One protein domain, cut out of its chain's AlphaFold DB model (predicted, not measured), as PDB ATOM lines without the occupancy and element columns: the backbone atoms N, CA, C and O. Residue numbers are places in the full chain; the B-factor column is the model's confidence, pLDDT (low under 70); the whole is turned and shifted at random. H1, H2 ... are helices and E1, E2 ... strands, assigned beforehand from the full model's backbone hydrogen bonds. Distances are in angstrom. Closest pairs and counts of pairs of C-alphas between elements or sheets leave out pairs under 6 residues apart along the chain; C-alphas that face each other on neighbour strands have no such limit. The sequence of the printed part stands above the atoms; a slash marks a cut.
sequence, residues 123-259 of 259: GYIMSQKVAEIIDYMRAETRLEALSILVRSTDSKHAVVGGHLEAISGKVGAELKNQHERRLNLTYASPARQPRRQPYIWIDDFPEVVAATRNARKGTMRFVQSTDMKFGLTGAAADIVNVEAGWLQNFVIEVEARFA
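AT A GLANCE: This is residues 123 to 259 of the 259 residues of an uncharacterized protein of Sphingomonas sp. BK069 (UniProt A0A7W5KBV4). One twisted sheet of five long antiparallel strands is covered on one face by two helices, the long H1 running along strands E1 and E5 and the short H2 along E4 beside it, while the opposite face has no named helix. The short H3 lies away from this two-layer body, past one end of the sheet, in the loop that joins E4 to E5. The printed part has 137 residues with three named helices and five named strands, in the order H1 E1 E2 E3 H2 E4 H3 E5; the sheet order is E2 E3 E1 E5 E4, and the class is mixed, helices and strands. The whole is compact, with a radius of gyration of the C-alphas of 15.4 A, yet elongated in outline, spanning 48 by 28 by 24 A.

HOW THE PARTS SIT: In the sheet, E1, residues 143 to 152, and E5, residues 249 to 258, are antiparallel inner strands at 167 degrees; N 149 and O 253 are 2.7 A apart, within hydrogen-bond range. On the other side of E1 is E3, residues 180 to 186, antiparallel at 175 degrees, with N 148 and O 183 at 2.8 A. E3 forms a hairpin with the edge strand E2, residues 170 to 177, where N 172 and O 184 are 2.8 A apart. The other edge strand, E4, residues 218 to 227, is antiparallel to E5 at 165 degrees, with N 226 and O 250 at 2.8 A. H1, residues 123 to 140, is on the sheet at a height of 9.5 A, over E1 and E5; it runs along the strands, at 20 degrees to E1 on the local plane. H2, residues 206 to 212, is on the same face at a height of 9.1 A, over E4 and only just over E5, with 3 of its C-alphas there. H1 touches H2 with residues 133 to 140 alone, the closest C-alphas being those of Glu 140 and Thr 212, 6.1 A apart; they run the same way at a steep tilt of 36 degrees, only just past shallow. H3, residues 234 to 240, is not on the sheet and is apart from H1 and H2. In H1, H2 and H3 every O i to N i+4 pair is within hydrogen-bond range.

IN THESE COORDINATES: H1 begins at C-alpha 123, (-34.823, -11.980, -12.549), and is 25.9 A long. E4 measures 29.7 A, E5 28.9 A, E1 26.5 A, E2 21.6 A and E3 19.8 A. H3 begins at C-alpha 234, (-36.670, 2.031, -3.212), and E5 ends at C-alpha 258, (-11.967, -21.428, -26.808).

THE WHOLE: The two C-alphas farthest apart, those of Lys 217 and Ile 239, are 49.0 A apart. The printed part has no cut. The links E1 to E2, of 17 residues, and E3 to H2, of 19, are long. Mean pLDDT of the printed part is 78.3; residues 154 to 179 and residue 214 are under 70.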
ATOM      1  N   GLY A 123     -35.298 -10.616 -12.322       83.38
ATOM      2  CA  GLY A 123     -34.823 -11.980 -12.549       83.38
ATOM      3  C   GLY A 123     -34.964 -12.397 -14.015       83.38
ATOM      4  O   GLY A 123     -34.039 -12.986 -14.583       83.38
ATOM      5  N   TYR A 124     -36.073 -12.022 -14.655       85.31
ATOM      6  CA  TYR A 124     -36.304 -12.233 -16.083       85.31
ATOM      7  C   TYR A 124     -35.268 -11.496 -16.945       85.31
ATOM      8  O   TYR A 124     -34.599 -12.112 -17.777       85.31
ATOM      9  N   ILE A 125     -35.063 -10.196 -16.707       88.00
ATOM     10  CA  ILE A 125     -34.107  -9.376 -17.469       88.00
ATOM     11  C   ILE A 125     -32.671  -9.881 -17.293       88.00
ATOM     12  O   ILE A 125     -31.926  -9.991 -18.269       88.00
ATOM     13  N   MET A 126     -32.276 -10.234 -16.067       87.62
ATOM     14  CA  MET A 126     -30.956 -10.809 -15.797       87.62
ATOM     15  C   MET A 126     -30.761 -12.136 -16.543       87.62
ATOM     16  O   MET A 126     -29.714 -12.357 -17.151       87.62
ATOM     17  N   SER A 127     -31.782 -12.998 -16.553       83.62
ATOM     18  CA  SER A 127     -31.737 -14.275 -17.275       83.62
ATOM     19  C   SER A 127     -31.578 -14.067 -18.777       83.62
ATOM     20  O   SER A 127     -30.754 -14.741 -19.391       83.62
ATOM     21  N   GLN A 128     -32.285 -13.094 -19.359       86.31
ATOM     22  CA  GLN A 128     -32.115 -12.739 -20.767       86.31
ATOM     23  C   GLN A 128     -30.712 -12.215 -21.080       86.31
ATOM     24  O   GLN A 128     -30.107 -12.669 -22.048       86.31
ATOM     25  N   LYS A 129     -30.170 -11.301 -20.261       89.12
ATOM     26  CA  LYS A 129     -28.797 -10.791 -20.427       89.12
ATOM     27  C   LYS A 129     -27.784 -11.943 -20.439       89.12
ATOM     28  O   LYS A 129     -26.956 -12.023 -21.341       89.12
ATOM     29  N   VAL A 130     -27.878 -12.861 -19.473       88.31
ATOM     30  CA  VAL A 130     -26.994 -14.037 -19.382       88.31
ATOM     31  C   VAL A 130     -27.178 -14.977 -20.578       88.31
ATOM     32  O   VAL A 130     -26.186 -15.418 -21.157       88.31
ATOM     33  N   ALA A 131     -28.420 -15.261 -20.975       85.31
ATOM     34  CA  ALA A 131     -28.717 -16.111 -22.126       85.31
ATOM     35  C   ALA A 131     -28.156 -15.526 -23.430       85.31
ATOM     36  O   ALA A 131     -27.518 -16.244 -24.197       85.31
ATOM     37  N   GLU A 132     -28.312 -14.218 -23.654       88.62
ATOM     38  CA  GLU A 132     -27.749 -13.549 -24.826       88.62
ATOM     39  C   GLU A 132     -26.219 -13.569 -24.841       88.62
ATOM     40  O   GLU A 132     -25.647 -13.794 -25.905       88.62
ATOM     41  N   ILE A 133     -25.549 -13.396 -23.692       90.94
ATOM     42  CA  ILE A 133     -24.085 -13.551 -23.607       90.94
ATOM     43  C   ILE A 133     -23.687 -14.957 -24.070       90.94
ATOM     44  O   ILE A 133     -22.809 -15.100 -24.921       90.94
ATOM     45  N   ILE A 134     -24.341 -15.997 -23.547       89.06
ATOM     46  CA  ILE A 134     -24.044 -17.390 -23.905       89.06
ATOM     47  C   ILE A 134     -24.266 -17.616 -25.403       89.06
ATOM     48  O   ILE A 134     -23.367 -18.106 -26.089       89.06
ATOM     49  N   ASP A 135     -25.441 -17.254 -25.915       88.00
ATOM     50  CA  ASP A 135     -25.802 -17.454 -27.319       88.00
ATOM     51  C   ASP A 135     -24.860 -16.695 -28.256       88.00
ATOM     52  O   ASP A 135     -24.368 -17.268 -29.231       88.00
ATOM     53  N   TYR A 136     -24.531 -15.445 -27.927       90.75
ATOM     54  CA  TYR A 136     -23.589 -14.637 -28.691       90.75
ATOM     55  C   TYR A 136     -22.194 -15.266 -28.727       90.75
ATOM     56  O   TYR A 136     -21.620 -15.455 -29.803       90.75
ATOM     57  N   MET A 137     -21.655 -15.677 -27.576       89.88
ATOM     58  CA  MET A 137     -20.339 -16.322 -27.518       89.88
ATOM     59  C   MET A 137     -20.306 -17.621 -28.326       89.88
ATOM     60  O   MET A 137     -19.319 -17.899 -29.009       89.88
ATOM     61  N   ARG A 138     -21.385 -18.409 -28.293       88.25
ATOM     62  CA  ARG A 138     -21.496 -19.654 -29.064       88.25
ATOM     63  C   ARG A 138     -21.711 -19.425 -30.552       88.25
ATOM     64  O   ARG A 138     -21.328 -20.287 -31.337       88.25
ATOM     65  N   ALA A 139     -22.301 -18.305 -30.952       88.88
ATOM     66  CA  ALA A 139     -22.416 -17.950 -32.360       88.88
ATOM     67  C   ALA A 139     -21.062 -17.549 -32.959       88.88
ATOM     68  O   ALA A 139     -20.697 -17.991 -34.050       88.88
ATOM     69  N   GLU A 140     -20.276 -16.784 -32.206       89.56
ATOM     70  CA  GLU A 140     -19.023 -16.209 -32.695       89.56
ATOM     71  C   GLU A 140     -17.806 -17.136 -32.514       89.56
ATOM     72  O   GLU A 140     -16.825 -17.056 -33.263       89.56
ATOM     73  N   THR A 141     -17.842 -18.075 -31.562       89.75
ATOM     74  CA  THR A 141     -16.657 -18.857 -31.157       89.75
ATOM     75  C   THR A 141     -16.928 -20.358 -31.018       89.75
ATOM     76  O   THR A 141     -18.069 -20.809 -30.920       89.75
ATOM     77  N   ARG A 142     -15.855 -21.160 -31.015       89.62
ATOM     78  CA  ARG A 142     -15.902 -22.578 -30.630       89.62
ATOM     79  C   ARG A 142     -15.643 -22.686 -29.132       89.62
ATOM     80  O   ARG A 142     -14.508 -22.817 -28.688       89.62
ATOM     81  N   LEU A 143     -16.713 -22.560 -28.362       87.44
ATOM     82  CA  LEU A 143     -16.662 -22.504 -26.907       87.44
ATOM     83  C   LEU A 143     -16.452 -23.902 -26.302       87.44
ATOM     84  O   LEU A 143     -17.259 -24.800 -26.540       87.44
ATOM     85  N   GLU A 144     -15.395 -24.085 -25.510       89.31
ATOM     86  CA  GLU A 144     -15.148 -25.321 -24.748       89.31
ATOM     87  C   GLU A 144     -15.761 -25.259 -23.354       89.31
ATOM     88  O   GLU A 144     -16.390 -26.211 -22.889       89.31
ATOM     89  N   ALA A 145     -15.565 -24.125 -22.684       88.75
ATOM     90  CA  ALA A 145     -16.035 -23.883 -21.334       88.75
ATOM     91  C   ALA A 145     -16.420 -22.414 -21.166       88.75
ATOM     92  O   ALA A 145     -15.795 -21.532 -21.757       88.75
ATOM     93  N   LEU A 146     -17.444 -22.170 -20.355       89.25
ATOM     94  CA  LEU A 146     -17.933 -20.841 -20.011       89.25
ATOM     95  C   LEU A 146     -18.395 -20.838 -18.559       89.25
ATOM     96  O   LEU A 146     -19.231 -21.648 -18.175       89.25
ATOM     97  N   SER A 147     -17.845 -19.933 -17.767       88.88
ATOM     98  CA  SER A 147     -18.259 -19.636 -16.402       88.88
ATOM     99  C   SER A 147     -18.826 -18.226 -16.397       88.88
ATOM    100  O   SER A 147     -18.157 -17.295 -16.832       88.88
ATOM    101  N   ILE A 148     -20.068 -18.070 -15.950       89.19
ATOM    102  CA  ILE A 148     -20.712 -16.773 -15.746       89.19
ATOM    103  C   ILE A 148     -21.031 -16.652 -14.269       89.19
ATOM    104  O   ILE A 148     -21.743 -17.479 -13.697       89.19
ATOM    105  N   LEU A 149     -20.512 -15.606 -13.657       87.81
ATOM    106  CA  LEU A 149     -20.739 -15.239 -12.282       87.81
ATOM    107  C   LEU A 149     -21.570 -13.966 -12.227       87.81
ATOM    108  O   LEU A 149     -21.154 -12.931 -12.731       87.81
ATOM    109  N   VAL A 150     -22.718 -14.031 -11.563       86.44
ATOM    110  CA  VAL A 150     -23.528 -12.855 -11.253       86.44
ATOM    111  C   VAL A 150     -23.466 -12.629  -9.753       86.44
ATOM    112  O   VAL A 150     -23.822 -13.520  -8.979       86.44
ATOM    113  N   ARG A 151     -23.018 -11.443  -9.343       85.81
ATOM    114  CA  ARG A 151     -22.979 -11.038  -7.936       85.81
ATOM    115  C   ARG A 151     -23.575  -9.655  -7.741       85.81
ATOM    116  O   ARG A 151     -23.388  -8.767  -8.570       85.81
ATOM    117  N   SER A 152     -24.265  -9.473  -6.628       81.50
ATOM    118  CA  SER A 152     -24.678  -8.145  -6.185       81.50
ATOM    119  C   SER A 152     -23.467  -7.330  -5.694       81.50
ATOM    120  O   SER A 152     -22.525  -7.899  -5.136       81.50
ATOM    121  N   THR A 153     -23.462  -6.007  -5.911       75.06
ATOM    122  CA  THR A 153     -22.432  -5.121  -5.330       75.06
ATOM    123  C   THR A 153     -22.616  -4.874  -3.836       75.06
ATOM    124  O   THR A 153     -21.627  -4.601  -3.160       75.06
ATOM    125  N   ASP A 154     -23.844  -4.968  -3.319       69.06
ATOM    126  CA  ASP A 154     -24.131  -4.861  -1.889       69.06
ATOM    127  C   ASP A 154     -24.428  -6.262  -1.341       69.06
ATOM    128  O   ASP A 154     -25.377  -6.936  -1.747       69.06
ATOM    129  N   SER A 155     -23.602  -6.731  -0.407       53.38
ATOM    130  CA  SER A 155     -23.584  -8.107   0.116       53.38
ATOM    131  C   SER A 155     -24.825  -8.505   0.933       53.38
ATOM    132  O   SER A 155     -24.790  -9.491   1.662       53.38
ATOM    133  N   LYS A 156     -25.914  -7.734   0.837       46.12
ATOM    134  CA  LYS A 156     -27.140  -7.849   1.635       46.12
ATOM    135  C   LYS A 156     -28.348  -8.383   0.865       46.12
ATOM    136  O   LYS A 156     -29.357  -8.689   1.491       46.12
ATOM    137  N   HIS A 157     -28.277  -8.515  -0.463       49.50
ATOM    138  CA  HIS A 157     -29.460  -8.794  -1.290       49.50
ATOM    139  C   HIS A 157     -29.304  -9.990  -2.225       49.50
ATOM    140  O   HIS A 157     -28.261 -10.161  -2.861       49.50
ATOM    141  N   ALA A 158     -30.330 -10.838  -2.277       48.53
ATOM    142  CA  ALA A 158     -30.252 -12.121  -2.953       48.53
ATOM    143  C   ALA A 158     -30.254 -11.978  -4.487       48.53
ATOM    144  O   ALA A 158     -31.028 -11.216  -5.057       48.53
ATOM    145  N   VAL A 159     -29.421 -12.760  -5.176       54.41
ATOM    146  CA  VAL A 159     -29.525 -12.976  -6.626       54.41
ATOM    147  C   VAL A 159     -30.624 -14.019  -6.835       54.41
ATOM    148  O   VAL A 159     -30.361 -15.221  -6.932       54.41
ATOM    149  N   VAL A 160     -31.885 -13.584  -6.835       46.75
ATOM    150  CA  VAL A 160     -33.023 -14.503  -6.962       46.75
ATOM    151  C   VAL A 160     -33.118 -15.043  -8.395       46.75
ATOM    152  O   VAL A 160     -33.448 -14.341  -9.346       46.75
ATOM    153  N   GLY A 161     -32.781 -16.326  -8.544       43.38
ATOM    154  CA  GLY A 161     -33.691 -17.336  -9.097       43.38
ATOM    155  C   GLY A 161     -34.293 -17.155 -10.493       43.38
ATOM    156  O   GLY A 161     -35.381 -17.657 -10.724       43.38
ATOM    157  N   GLY A 162     -33.619 -16.512 -11.445       37.31
ATOM    158  CA  GLY A 162     -34.045 -16.582 -12.846       37.31
ATOM    159  C   GLY A 162     -33.963 -18.007 -13.430       37.31
ATOM    160  O   GLY A 162     -32.960 -18.708 -13.212       37.31
ATOM    161  N   HIS A 163     -35.006 -18.451 -14.139       39.31
ATOM    162  CA  HIS A 163     -35.016 -19.708 -14.892       39.31
ATOM    163  C   HIS A 163     -34.109 -19.549 -16.124       39.31
ATOM    164  O   HIS A 163     -34.375 -18.736 -17.005       39.31
ATOM    165  N   LEU A 164     -32.991 -20.279 -16.159       42.75
ATOM    166  CA  LEU A 164     -32.110 -20.341 -17.326       42.75
ATOM    167  C   LEU A 164     -32.605 -21.492 -18.207       42.75
ATOM    168  O   LEU A 164     -32.269 -22.649 -17.948       42.75
ATOM    169  N   GLU A 165     -33.441 -21.199 -19.201       35.88
ATOM    170  CA  GLU A 165     -33.939 -22.225 -20.121       35.88
ATOM    171  C   GLU A 165     -32.831 -22.804 -21.017       35.88
ATOM    172  O   GLU A 165     -31.980 -22.091 -21.548       35.88
ATOM    173  N   ALA A 166     -32.881 -24.131 -21.172       36.66
ATOM    174  CA  ALA A 166     -32.314 -24.961 -22.241       36.66
ATOM    175  C   ALA A 166     -30.985 -24.501 -22.883       36.66
ATOM    176  O   ALA A 166     -30.859 -24.366 -24.107       36.66
ATOM    177  N   ILE A 167     -29.937 -24.365 -22.068       51.31
ATOM    178  CA  ILE A 167     -28.564 -24.223 -22.562       51.31
ATOM    179  C   ILE A 167     -28.047 -25.611 -22.971       51.31
ATOM    180  O   ILE A 167     -27.933 -26.514 -22.144       51.31
ATOM    181  N   SER A 168     -27.724 -25.818 -24.253       46.94
ATOM    182  CA  SER A 168     -27.219 -27.118 -24.722       46.94
ATOM    183  C   SER A 168     -25.782 -27.354 -24.236       46.94
ATOM    184  O   SER A 168     -24.865 -26.746 -24.776       46.94
ATOM    185  N   GLY A 169     -25.552 -28.243 -23.274       54.19
ATOM    186  CA  GLY A 169     -24.223 -28.573 -22.743       54.19
ATOM    187  C   GLY A 169     -24.334 -29.290 -21.400       54.19
ATOM    188  O   GLY A 169     -25.439 -29.472 -20.892       54.19
ATOM    189  N   LYS A 170     -23.210 -29.699 -20.797       59.09
ATOM    190  CA  LYS A 170     -23.244 -30.067 -19.374       59.09
ATOM    191  C   LYS A 170     -23.337 -28.772 -18.577       59.09
ATOM    192  O   LYS A 170     -22.370 -28.012 -18.526       59.09
ATOM    193  N   VAL A 171     -24.520 -28.518 -18.027       57.91
ATOM    194  CA  VAL A 171     -24.816 -27.344 -17.208       57.91
ATOM    195  C   VAL A 171     -24.589 -27.703 -15.745       57.91
ATOM    196  O   VAL A 171     -25.274 -28.564 -15.201       57.91
ATOM    197  N   GLY A 172     -23.625 -27.042 -15.112       57.28
ATOM    198  CA  GLY A 172     -23.489 -27.004 -13.663       57.28
ATOM    199  C   GLY A 172     -23.896 -25.623 -13.170       57.28
ATOM    200  O   GLY A 172     -23.189 -24.651 -13.422       57.28
ATOM    201  N   ALA A 173     -25.027 -25.516 -12.482       57.41
ATOM    202  CA  ALA A 173     -25.367 -24.306 -11.742       57.41
ATOM    203  C   ALA A 173     -24.936 -24.499 -10.286       57.41
ATOM    204  O   ALA A 173     -25.356 -25.454  -9.638       57.41
ATOM    205  N   GLU A 174     -24.096 -23.602  -9.785       55.41
ATOM    206  CA  GLU A 174     -23.651 -23.597  -8.397       55.41
ATOM    207  C   GLU A 174     -24.118 -22.295  -7.742       55.41
ATOM    208  O   GLU A 174     -23.783 -21.191  -8.186       55.41
ATOM    209  N   LEU A 175     -24.917 -22.423  -6.685       54.28
ATOM    210  CA  LEU A 175     -25.273 -21.302  -5.827       54.28
ATOM    211  C   LEU A 175     -24.268 -21.271  -4.677       54.28
ATOM    212  O   LEU A 175     -24.350 -22.089  -3.763       54.28
ATOM    213  N   LYS A 176     -23.286 -20.367  -4.748       55.12
ATOM    214  CA  LYS A 176     -22.230 -20.284  -3.728       55.12
ATOM    215  C   LYS A 176     -22.728 -19.640  -2.439       55.12
ATOM    216  O   LYS A 176     -22.324 -20.045  -1.354       55.12
ATOM    217  N   ASN A 177     -23.601 -18.643  -2.555       55.72
ATOM    218  CA  ASN A 177     -24.330 -18.023  -1.450       55.72
ATOM    219  C   ASN A 177     -25.564 -17.288  -2.006       55.72
ATOM    220  O   ASN A 177     -25.806 -17.296  -3.211       55.72
ATOM    221  N   GLN A 178     -26.354 -16.646  -1.141       60.06
ATOM    222  CA  GLN A 178     -27.558 -15.919  -1.569       60.06
ATOM    223  C   GLN A 178     -27.250 -14.763  -2.541       60.06
ATOM    224  O   GLN A 178     -28.127 -14.384  -3.306       60.06
ATOM    225  N   HIS A 179     -26.025 -14.234  -2.560       64.62
ATOM    226  CA  HIS A 179     -25.632 -13.010  -3.274       64.62
ATOM    227  C   HIS A 179     -24.780 -13.270  -4.528       64.62
ATOM    228  O   HIS A 179     -24.434 -12.327  -5.241       64.62
ATOM    229  N   GLU A 180     -24.427 -14.529  -4.787       75.50
ATOM    230  CA  GLU A 180     -23.528 -14.962  -5.852       75.50
ATOM    231  C   GLU A 180     -24.078 -16.230  -6.505       75.50
ATOM    232  O   GLU A 180     -24.177 -17.295  -5.885       75.50
ATOM    233  N   ARG A 181     -24.379 -16.130  -7.801       76.94
ATOM    234  CA  ARG A 181     -24.783 -17.271  -8.620       76.94
ATOM    235  C   ARG A 181     -23.745 -17.520  -9.699       76.94
ATOM    236  O   ARG A 181     -23.435 -16.619 -10.478       76.94
ATOM    237  N   ARG A 182     -23.244 -18.755  -9.766       81.62
ATOM    238  CA  ARG A 182     -22.306 -19.189 -10.797       81.62
ATOM    239  C   ARG A 182     -22.953 -20.208 -11.719       81.62
ATOM    240  O   ARG A 182     -23.537 -21.198 -11.282       81.62
ATOM    241  N   LEU A 183     -22.814 -19.969 -13.010       82.81
ATOM    242  CA  LEU A 183     -23.204 -20.876 -14.070       82.81
ATOM    243  C   LEU A 183     -21.943 -21.364 -14.767       82.81
ATOM    244  O   LEU A 183     -21.238 -20.572 -15.379       82.81
ATOM    245  N   ASN A 184     -21.688 -22.663 -14.705       82.81
ATOM    246  CA  ASN A 184     -20.589 -23.314 -15.399       82.81
ATOM    247  C   ASN A 184     -21.147 -24.181 -16.527       82.81
ATOM    248  O   ASN A 184     -22.012 -25.034 -16.323       82.81
ATOM    249  N   LEU A 185     -20.632 -23.976 -17.729       83.94
ATOM    250  CA  LEU A 185     -21.025 -24.667 -18.945       83.94
ATOM    251  C   LEU A 185     -19.788 -25.325 -19.533       83.94
ATOM    252  O   LEU A 185     -18.754 -24.679 -19.699       83.94
ATOM    253  N   THR A 186     -19.881 -26.611 -19.852       84.12
ATOM    254  CA  THR A 186     -18.820 -27.339 -20.559       84.12
ATOM    255  C   THR A 186     -19.398 -28.052 -21.773       84.12
ATOM    256  O   THR A 186     -20.433 -28.724 -21.688       84.12
ATOM    257  N   TYR A 187     -18.711 -27.925 -22.907       82.12
ATOM    258  CA  TYR A 187     -19.140 -28.454 -24.194       82.12
ATOM    259  C   TYR A 187     -18.192 -29.565 -24.641       82.12
ATOM    260  O   TYR A 187     -17.016 -29.332 -24.899       82.12
ATOM    261  N   ALA A 188     -18.716 -30.786 -24.754       76.12
ATOM    262  CA  ALA A 188     -17.935 -31.946 -25.193       76.12
ATOM    263  C   ALA A 188     -17.492 -31.849 -26.664       76.12
ATOM    264  O   ALA A 188     -16.482 -32.428 -27.051       76.12
ATOM    265  N   SER A 189     -18.241 -31.110 -27.485       80.50
ATOM    266  CA  SER A 189     -17.934 -30.873 -28.898       80.50
ATOM    267  C   SER A 189     -18.021 -29.372 -29.186       80.50
ATOM    268  O   SER A 189     -19.104 -28.875 -29.506       80.50
ATOM    269  N   PRO A 190     -16.908 -28.633 -29.025       82.38
ATOM    270  CA  PRO A 190     -16.854 -27.192 -29.244       82.38
ATOM    271  C   PRO A 190     -17.153 -26.859 -30.707       82.38
ATOM    272  O   PRO A 190     -16.357 -27.118 -31.611       82.38
ATOM    273  N   ALA A 191     -18.317 -26.273 -30.950       82.56
ATOM    274  CA  ALA A 191     -18.749 -25.855 -32.271       82.56
ATOM    275  C   ALA A 191     -19.504 -24.535 -32.168       82.56
ATOM    276  O   ALA A 191     -20.181 -24.270 -31.171       82.56
ATOM    277  N   ARG A 192     -19.398 -23.731 -33.229       86.00
ATOM    278  CA  ARG A 192     -20.251 -22.556 -33.378       86.00
ATOM    279  C   ARG A 192     -21.697 -23.001 -33.548       86.00
ATOM    280  O   ARG A 192     -21.957 -23.990 -34.234       86.00
ATOM    281  N   GLN A 193     -22.623 -22.263 -32.953       84.12
ATOM    282  CA  GLN A 193     -24.053 -22.449 -33.171       84.12
ATOM    283  C   GLN A 193     -24.621 -21.323 -34.031       84.12
ATOM    284  O   GLN A 193     -24.166 -20.189 -33.933       84.12
ATOM    285  N   PRO A 194     -25.618 -21.596 -34.883       82.50
ATOM    286  CA  PRO A 194     -26.313 -20.526 -35.573       82.50
ATOM    287  C   PRO A 194     -26.997 -19.612 -34.551       82.50
ATOM    288  O   PRO A 194     -27.560 -20.076 -33.554       82.50
ATOM    289  N   ARG A 195     -26.960 -18.307 -34.820       82.19
ATOM    290  CA  ARG A 195     -27.703 -17.308 -34.050       82.19
ATOM    291  C   ARG A 195     -29.194 -17.647 -34.086       82.19
ATOM    292  O   ARG A 195     -29.764 -17.774 -35.166       82.19
ATOM    293  N   ARG A 196     -29.816 -17.763 -32.910       72.44
ATOM    294  CA  ARG A 196     -31.237 -18.128 -32.773       72.44
ATOM    295  C   ARG A 196     -32.176 -16.931 -32.887       72.44
ATOM    296  O   ARG A 196     -33.265 -17.066 -33.426       72.44
ATOM    297  N   GLN A 197     -31.752 -15.766 -32.395       73.56
ATOM    298  CA  GLN A 197     -32.589 -14.570 -32.301       73.56
ATOM    299  C   GLN A 197     -31.769 -13.271 -32.370       73.56
ATOM    300  O   GLN A 197     -30.549 -13.292 -32.148       73.56
ATOM    301  N   PRO A 198     -32.407 -12.127 -32.689       82.44
ATOM    302  CA  PRO A 198     -31.814 -10.812 -32.491       82.44
ATOM    303  C   PRO A 198     -31.339 -10.629 -31.043       82.44
ATOM    304  O   PRO A 198     -31.991 -11.094 -30.115       82.44
ATOM    305  N   TYR A 199     -30.205  -9.956 -30.869       87.12
ATOM    306  CA  TYR A 199     -29.637  -9.658 -29.557       87.12
ATOM    307  C   TYR A 199     -30.099  -8.258 -29.176       87.12
ATOM    308  O   TYR A 199     -30.040  -7.355 -30.008       87.12
ATOM    309  N   ILE A 200     -30.592  -8.101 -27.957       87.81
ATOM    310  CA  ILE A 200     -31.204  -6.873 -27.442       87.81
ATOM    311  C   ILE A 200     -30.328  -6.285 -26.328       87.81
ATOM    312  O   ILE A 200     -30.259  -5.071 -26.116       87.81
ATOM    313  N   TRP A 201     -29.638  -7.160 -25.607       89.88
ATOM    314  CA  TRP A 201     -28.811  -6.863 -24.454       89.88
ATOM    315  C   TRP A 201     -27.322  -6.892 -24.759       89.88
ATOM    316  O   TRP A 201     -26.580  -6.240 -24.032       89.88
ATOM    317  N   ILE A 202     -26.873  -7.587 -25.811       90.12
ATOM    318  CA  ILE A 202     -25.434  -7.749 -26.080       90.12
ATOM    319  C   ILE A 202     -24.676  -6.426 -26.258       90.12
ATOM    320  O   ILE A 202     -23.508  -6.342 -25.889       90.12
ATOM    321  N   ASP A 203     -25.343  -5.377 -26.746       89.25
ATOM    322  CA  ASP A 203     -24.744  -4.046 -26.903       89.25
ATOM    323  C   ASP A 203     -24.395  -3.393 -25.555       89.25
ATOM    324  O   ASP A 203     -23.535  -2.517 -25.497       89.25
ATOM    325  N   ASP A 204     -25.004  -3.854 -24.454       89.12
ATOM    326  CA  ASP A 204     -24.601  -3.457 -23.103       89.12
ATOM    327  C   ASP A 204     -23.280  -4.112 -22.687       89.12
ATOM    328  O   ASP A 204     -22.725  -3.712 -21.673       89.12
ATOM    329  N   PHE A 205     -22.766  -5.092 -23.440       90.12
ATOM    330  CA  PHE A 205     -21.557  -5.859 -23.133       90.12
ATOM    331  C   PHE A 205     -20.482  -5.714 -24.228       90.12
ATOM    332  O   PHE A 205     -20.086  -6.701 -24.858       90.12
ATOM    333  N   PRO A 206     -19.958  -4.497 -24.472       89.62
ATOM    334  CA  PRO A 206     -19.015  -4.249 -25.564       89.62
ATOM    335  C   PRO A 206     -17.711  -5.049 -25.425       89.62
ATOM    336  O   PRO A 206     -17.105  -5.412 -26.431       89.62
ATOM    337  N   GLU A 207     -17.294  -5.377 -24.199       86.94
ATOM    338  CA  GLU A 207     -16.112  -6.211 -23.950       86.94
ATOM    339  C   GLU A 207     -16.318  -7.663 -24.402       86.94
ATOM    340  O   GLU A 207     -15.404  -8.250 -24.980       86.94
ATOM    341  N   VAL A 208     -17.527  -8.221 -24.229       87.44
ATOM    342  CA  VAL A 208     -17.896  -9.532 -24.799       87.44
ATOM    343  C   VAL A 208     -17.751  -9.483 -26.308       87.44
ATOM    344  O   VAL A 208     -17.095 -10.336 -26.901       87.44
ATOM    345  N   VAL A 209     -18.361  -8.467 -26.920       90.00
ATOM    346  CA  VAL A 209     -18.369  -8.275 -28.369       90.00
ATOM    347  C   VAL A 209     -16.947  -8.168 -28.907       90.00
ATOM    348  O   VAL A 209     -16.605  -8.858 -29.865       90.00
ATOM    349  N   ALA A 210     -16.107  -7.347 -28.279       86.25
ATOM    350  CA  ALA A 210     -14.722  -7.154 -28.684       86.25
ATOM    351  C   ALA A 210     -13.888  -8.431 -28.525       86.25
ATOM    352  O   ALA A 210     -13.123  -8.775 -29.425       86.25
ATOM    353  N   ALA A 211     -14.052  -9.148 -27.410       81.31
ATOM    354  CA  ALA A 211     -13.257 -10.330 -27.106       81.31
ATOM    355  C   ALA A 211     -13.631 -11.547 -27.966       81.31
ATOM    356  O   ALA A 211     -12.752 -12.342 -28.292       81.31
ATOM    357  N   THR A 212     -14.896 -11.708 -28.368       84.62
ATOM    358  CA  THR A 212     -15.301 -12.836 -29.225       84.62
ATOM    359  C   THR A 212     -15.007 -12.596 -30.701       84.62
ATOM    360  O   THR A 212     -14.796 -13.559 -31.445       84.62
ATOM    361  N   ARG A 213     -14.961 -11.330 -31.141       76.88
ATOM    362  CA  ARG A 213     -14.708 -10.951 -32.534       76.88
ATOM    363  C   ARG A 213     -13.282 -11.350 -32.915       76.88
ATOM    364  O   ARG A 213     -12.332 -10.604 -32.707       76.88
ATOM    365  N   ASN A 214     -13.154 -12.535 -33.515       67.25
ATOM    366  CA  ASN A 214     -11.913 -13.218 -33.914       67.25
ATOM    367  C   ASN A 214     -11.219 -14.079 -32.843       67.25
ATOM    368  O   ASN A 214     -10.097 -14.533 -33.087       67.25
ATOM    369  N   ALA A 215     -11.867 -14.389 -31.716       76.56
ATOM    370  CA  ALA A 215     -11.335 -15.386 -30.788       76.56
ATOM    371  C   ALA A 215     -11.269 -16.764 -31.466       76.56
ATOM    372  O   ALA A 215     -12.291 -17.366 -31.803       76.56
ATOM    373  N   ARG A 216     -10.043 -17.248 -31.694       71.44
ATOM    374  CA  ARG A 216      -9.789 -18.577 -32.272       71.44
ATOM    375  C   ARG A 216      -9.388 -19.607 -31.231       71.44
ATOM    376  O   ARG A 216      -9.713 -20.760 -31.422       71.44
ATOM    377  N   LYS A 217      -8.664 -19.205 -30.183       83.31
ATOM    378  CA  LYS A 217      -8.157 -20.088 -29.126       83.31
ATOM    379  C   LYS A 217      -7.774 -19.267 -27.897       83.31
ATOM    380  O   LYS A 217      -7.415 -18.098 -28.036       83.31
ATOM    381  N   GLY A 218      -7.789 -19.890 -26.723       86.00
ATOM    382  CA  GLY A 218      -7.271 -19.311 -25.482       86.00
ATOM    383  C   GLY A 218      -8.353 -19.101 -24.434       86.00
ATOM    384  O   GLY A 218      -9.435 -19.679 -24.521       86.00
ATOM    385  N   THR A 219      -8.037 -18.293 -23.425       88.25
ATOM    386  CA  THR A 219      -8.955 -17.944 -22.340       88.25
ATOM    387  C   THR A 219      -9.215 -16.450 -22.325       88.25
ATOM    388  O   THR A 219      -8.294 -15.664 -22.542       88.25
ATOM    389  N   MET A 220     -10.438 -16.062 -21.997       88.69
ATOM    390  CA  MET A 220     -10.787 -14.673 -21.721       88.69
ATOM    391  C   MET A 220     -11.487 -14.556 -20.377       88.69
ATOM    392  O   MET A 220     -12.161 -15.490 -19.943       88.69
ATOM    393  N   ARG A 221     -11.338 -13.388 -19.757       90.62
ATOM    394  CA  ARG A 221     -12.065 -12.985 -18.560       90.62
ATOM    395  C   ARG A 221     -12.481 -11.531 -18.706       90.62
ATOM    396  O   ARG A 221     -11.644 -10.706 -19.060       90.62
ATOM    397  N   PHE A 222     -13.740 -11.231 -18.419       87.56
ATOM    398  CA  PHE A 222     -14.228  -9.862 -18.293       87.56
ATOM    399  C   PHE A 222     -15.087  -9.716 -17.048       87.56
ATOM    400  O   PHE A 222     -15.657 -10.688 -16.548       87.56
ATOM    401  N   VAL A 223     -15.157  -8.490 -16.548       89.19
ATOM    402  CA  VAL A 223     -15.924  -8.133 -15.359       89.19
ATOM    403  C   VAL A 223     -16.647  -6.841 -15.670       89.19
ATOM    404  O   VAL A 223     -16.013  -5.802 -15.829       89.19
ATOM    405  N   GLN A 224     -17.970  -6.896 -15.730       89.06
ATOM    406  CA  GLN A 224     -18.780  -5.737 -16.054       89.06
ATOM    407  C   GLN A 224     -19.841  -5.480 -14.992       89.06
ATOM    408  O   GLN A 224     -20.504  -6.394 -14.514       89.06
ATOM    409  N   SER A 225     -20.014  -4.209 -14.643       88.69
ATOM    410  CA  SER A 225     -21.116  -3.746 -13.805       88.69
ATOM    411  C   SER A 225     -22.328  -3.404 -14.674       88.69
ATOM    412  O   SER A 225     -22.184  -2.734 -15.699       88.69
ATOM    413  N   THR A 226     -23.520  -3.835 -14.272       88.06
ATOM    414  CA  THR A 226     -24.793  -3.503 -14.920       88.06
ATOM    415  C   THR A 226     -25.758  -2.913 -13.895       88.06
ATOM    416  O   THR A 226     -25.917  -3.455 -12.802       88.06
ATOM    417  N   ASP A 227     -26.373  -1.782 -14.239       87.62
ATOM    418  CA  ASP A 227     -27.402  -1.145 -13.419       87.62
ATOM    419  C   ASP A 227     -28.749  -1.840 -13.652       87.62
ATOM    420  O   ASP A 227     -29.229  -1.914 -14.787       87.62
ATOM    421  N   MET A 228     -29.345  -2.354 -12.575       86.56
ATOM    422  CA  MET A 228     -30.635  -3.043 -12.594       86.56
ATOM    423  C   MET A 228     -31.774  -2.181 -12.035       86.56
ATOM    424  O   MET A 228     -32.855  -2.697 -11.809       86.56
ATOM    425  N   LYS A 229     -31.589  -0.871 -11.836       86.06
ATOM    426  CA  LYS A 229     -32.644   0.001 -11.285       86.06
ATOM    427  C   LYS A 229     -33.770   0.308 -12.268       86.06
ATOM    428  O   LYS A 229     -34.892   0.549 -11.845       86.06
ATOM    429  N   PHE A 230     -33.479   0.392 -13.571       84.56
ATOM    430  CA  PHE A 230     -34.440   0.787 -14.624       84.56
ATOM    431  C   PHE A 230     -35.246   2.068 -14.313       84.56
ATOM    432  O   PHE A 230     -36.411   2.201 -14.695       84.56
ATOM    433  N   GLY A 231     -34.616   3.020 -13.616       79.06
ATOM    434  CA  GLY A 231     -35.245   4.274 -13.194       79.06
ATOM    435  C   GLY A 231     -36.183   4.152 -11.988       79.06
ATOM    436  O   GLY A 231     -36.869   5.118 -11.682       79.06
ATOM    437  N   LEU A 232     -36.226   3.003 -11.308       78.50
ATOM    438  CA  LEU A 232     -36.947   2.805 -10.049       78.50
ATOM    439  C   LEU A 232     -36.068   3.206  -8.852       78.50
ATOM    440  O   LEU A 232     -34.870   2.919  -8.822       78.50
ATOM    441  N   THR A 233     -36.670   3.818  -7.832       77.56
ATOM    442  CA  THR A 233     -36.062   3.955  -6.492       77.56
ATOM    443  C   THR A 233     -36.621   2.910  -5.520       77.56
ATOM    444  O   THR A 233     -37.507   2.138  -5.876       77.56
ATOM    445  N   GLY A 234     -36.134   2.896  -4.272       74.50
ATOM    446  CA  GLY A 234     -36.670   2.031  -3.212       74.50
ATOM    447  C   GLY A 234     -38.176   2.201  -3.015       74.50
ATOM    448  O   GLY A 234     -38.923   1.236  -3.126       74.50
ATOM    449  N   ALA A 235     -38.630   3.442  -2.834       70.44
ATOM    450  CA  ALA A 235     -40.046   3.730  -2.619       70.44
ATOM    451  C   ALA A 235     -40.902   3.337  -3.834       70.44
ATOM    452  O   ALA A 235     -41.989   2.788  -3.685       70.44
ATOM    453  N   ALA A 236     -40.391   3.568  -5.043       74.25
ATOM    454  CA  ALA A 236     -41.028   3.122  -6.273       74.25
ATOM    455  C   ALA A 236     -41.219   1.606  -6.331       74.25
ATOM    456  O   ALA A 236     -42.310   1.125  -6.634       74.25
ATOM    457  N   ALA A 237     -40.135   0.878  -6.063       77.94
ATOM    458  CA  ALA A 237     -40.093  -0.569  -6.122       77.94
ATOM    459  C   ALA A 237     -41.067  -1.194  -5.130       77.94
ATOM    460  O   ALA A 237     -41.828  -2.074  -5.522       77.94
ATOM    461  N   ASP A 238     -41.137  -0.668  -3.906       74.75
ATOM    462  CA  ASP A 238     -42.095  -1.130  -2.902       74.75
ATOM    463  C   ASP A 238     -43.541  -1.003  -3.406       74.75
ATOM    464  O   ASP A 238     -44.344  -1.927  -3.252       74.75
ATOM    465  N   ILE A 239     -43.887   0.115  -4.061       74.00
ATOM    466  CA  ILE A 239     -45.252   0.335  -4.568       74.00
ATOM    467  C   ILE A 239     -45.575  -0.643  -5.704       74.00
ATOM    468  O   ILE A 239     -46.673  -1.205  -5.748       74.00
ATOM    469  N   VAL A 240     -44.623  -0.888  -6.607       80.31
ATOM    470  CA  VAL A 240     -44.821  -1.831  -7.716       80.31
ATOM    471  C   VAL A 240     -44.549  -3.285  -7.337       80.31
ATOM    472  O   VAL A 240     -44.676  -4.139  -8.205       80.31
ATOM    473  N   ASN A 241     -44.237  -3.604  -6.078       83.12
ATOM    474  CA  ASN A 241     -43.871  -4.952  -5.624       83.12
ATOM    475  C   ASN A 241     -42.625  -5.526  -6.332       83.12
ATOM    476  O   ASN A 241     -42.586  -6.689  -6.734       83.12
ATOM    477  N   VAL A 242     -41.614  -4.682  -6.514       84.44
ATOM    478  CA  VAL A 242     -40.254  -5.058  -6.901       84.44
ATOM    479  C   VAL A 242     -39.414  -5.170  -5.634       84.44
ATOM    480  O   VAL A 242     -39.427  -4.280  -4.791       84.44
ATOM    481  N   GLU A 243     -38.627  -6.236  -5.518       81.38
ATOM    482  CA  GLU A 243     -37.705  -6.395  -4.396       81.38
ATOM    483  C   GLU A 243     -36.583  -5.341  -4.453       81.38
ATOM    484  O   GLU A 243     -35.834  -5.260  -5.432       81.38
ATOM    485  N   ALA A 244     -36.429  -4.562  -3.376       76.75
ATOM    486  CA  ALA A 244     -35.418  -3.503  -3.257       76.75
ATOM    487  C   ALA A 244     -33.980  -3.999  -3.500       76.75
ATOM    488  O   ALA A 244     -33.119  -3.235  -3.934       76.75
ATOM    489  N   GLY A 245     -33.733  -5.294  -3.289       77.06
ATOM    490  CA  GLY A 245     -32.457  -5.937  -3.571       77.06
ATOM    491  C   GLY A 245     -32.017  -5.892  -5.033       77.06
ATOM    492  O   GLY A 245     -30.833  -6.068  -5.311       77.06
ATOM    493  N   TRP A 246     -32.915  -5.595  -5.970       82.75
ATOM    494  CA  TRP A 246     -32.559  -5.386  -7.371       82.75
ATOM    495  C   TRP A 246     -32.117  -3.960  -7.701       82.75
ATOM    496  O   TRP A 246     -31.519  -3.740  -8.752       82.75
ATOM    497  N   LEU A 247     -32.354  -2.990  -6.813       85.00
ATOM    498  CA  LEU A 247     -32.136  -1.562  -7.072       85.00
ATOM    499  C   LEU A 247     -30.688  -1.127  -6.862       85.00
ATOM    500  O   LEU A 247     -30.372  -0.147  -6.182       85.00
ATOM    501  N   GLN A 248     -29.786  -1.874  -7.464       84.31
ATOM    502  CA  GLN A 248     -28.361  -1.702  -7.315       84.31
ATOM    503  C   GLN A 248     -27.637  -2.172  -8.566       84.31
ATOM    504  O   GLN A 248     -28.232  -2.672  -9.522       84.31
ATOM    505  N   ASN A 249     -26.323  -2.010  -8.532       87.50
ATOM    506  CA  ASN A 249     -25.476  -2.563  -9.561       87.50
ATOM    507  C   ASN A 249     -25.247  -4.054  -9.303       87.50
ATOM    508  O   ASN A 249     -25.106  -4.510  -8.166       87.50
ATOM    509  N   PHE A 250     -25.171  -4.812 -10.384       87.94
ATOM    510  CA  PHE A 250     -24.745  -6.201 -10.368       87.94
ATOM    511  C   PHE A 250     -23.464  -6.319 -11.168       87.94
ATOM    512  O   PHE A 250     -23.317  -5.706 -12.221       87.94
ATOM    513  N   VAL A 251     -22.538  -7.127 -10.676       89.50
ATOM    514  CA  VAL A 251     -21.333  -7.475 -11.416       89.50
ATOM    515  C   VAL A 251     -21.572  -8.806 -12.106       89.50
ATOM    516  O   VAL A 251     -21.861  -9.810 -11.453       89.50
ATOM    517  N   ILE A 252     -21.432  -8.794 -13.425       89.50
ATOM    518  CA  ILE A 252     -21.394  -9.973 -14.274       89.50
ATOM    519  C   ILE A 252     -19.934 -10.191 -14.649       89.50
ATOM    520  O   ILE A 252     -19.322  -9.395 -15.360       89.50
ATOM    521  N   GLU A 253     -19.368 -11.265 -14.131       91.00
ATOM    522  CA  GLU A 253     -18.043 -11.737 -14.486       91.00
ATOM    523  C   GLU A 253     -18.177 -12.968 -15.366       91.00
ATOM    524  O   GLU A 253     -18.997 -13.846 -15.108       91.00
ATOM    525  N   VAL A 254     -17.377 -13.037 -16.417       90.44
ATOM    526  CA  VAL A 254     -17.450 -14.135 -17.368       90.44
ATOM    527  C   VAL A 254     -16.059 -14.572 -17.745       90.44
ATOM    528  O   VAL A 254     -15.203 -13.766 -18.109       90.44
ATOM    529  N   GLU A 255     -15.868 -15.877 -17.696       91.62
ATOM    530  CA  GLU A 255     -14.641 -16.556 -18.052       91.62
ATOM    531  C   GLU A 255     -14.959 -17.579 -19.132       91.62
ATOM    532  O   GLU A 255     -15.856 -18.404 -18.972       91.62
ATOM    533  N   ALA A 256     -14.230 -17.548 -20.240       91.06
ATOM    534  CA  ALA A 256     -14.455 -18.472 -21.341       91.06
ATOM    535  C   ALA A 256     -13.156 -19.075 -21.849       91.06
ATOM    536  O   ALA A 256     -12.104 -18.434 -21.817       91.06
ATOM    537  N   ARG A 257     -13.255 -20.306 -22.351       90.56
ATOM    538  CA  ARG A 257     -12.169 -21.031 -23.009       90.56
ATOM    539  C   ARG A 257     -12.591 -21.452 -24.410       90.56
ATOM    540  O   ARG A 257     -13.671 -22.020 -24.586       90.56
ATOM    541  N   PHE A 258     -11.725 -21.197 -25.383       89.62
ATOM    542  CA  PHE A 258     -11.967 -21.428 -26.808       89.62
ATOM    543  C   PHE A 258     -11.052 -22.515 -27.374       89.62
ATOM    544  O   PHE A 258      -9.867 -22.552 -27.023       89.62
ATOM    545  N   ALA A 259     -11.615 -23.333 -28.268       83.44
ATOM    546  CA  ALA A 259     -10.943 -24.416 -28.990       83.44
ATOM    547  C   ALA A 259     -10.219 -23.929 -30.249       83.44
ATOM    548  O   ALA A 259     -10.926 -23.408 -31.144       83.44
TER     549      ALA A 259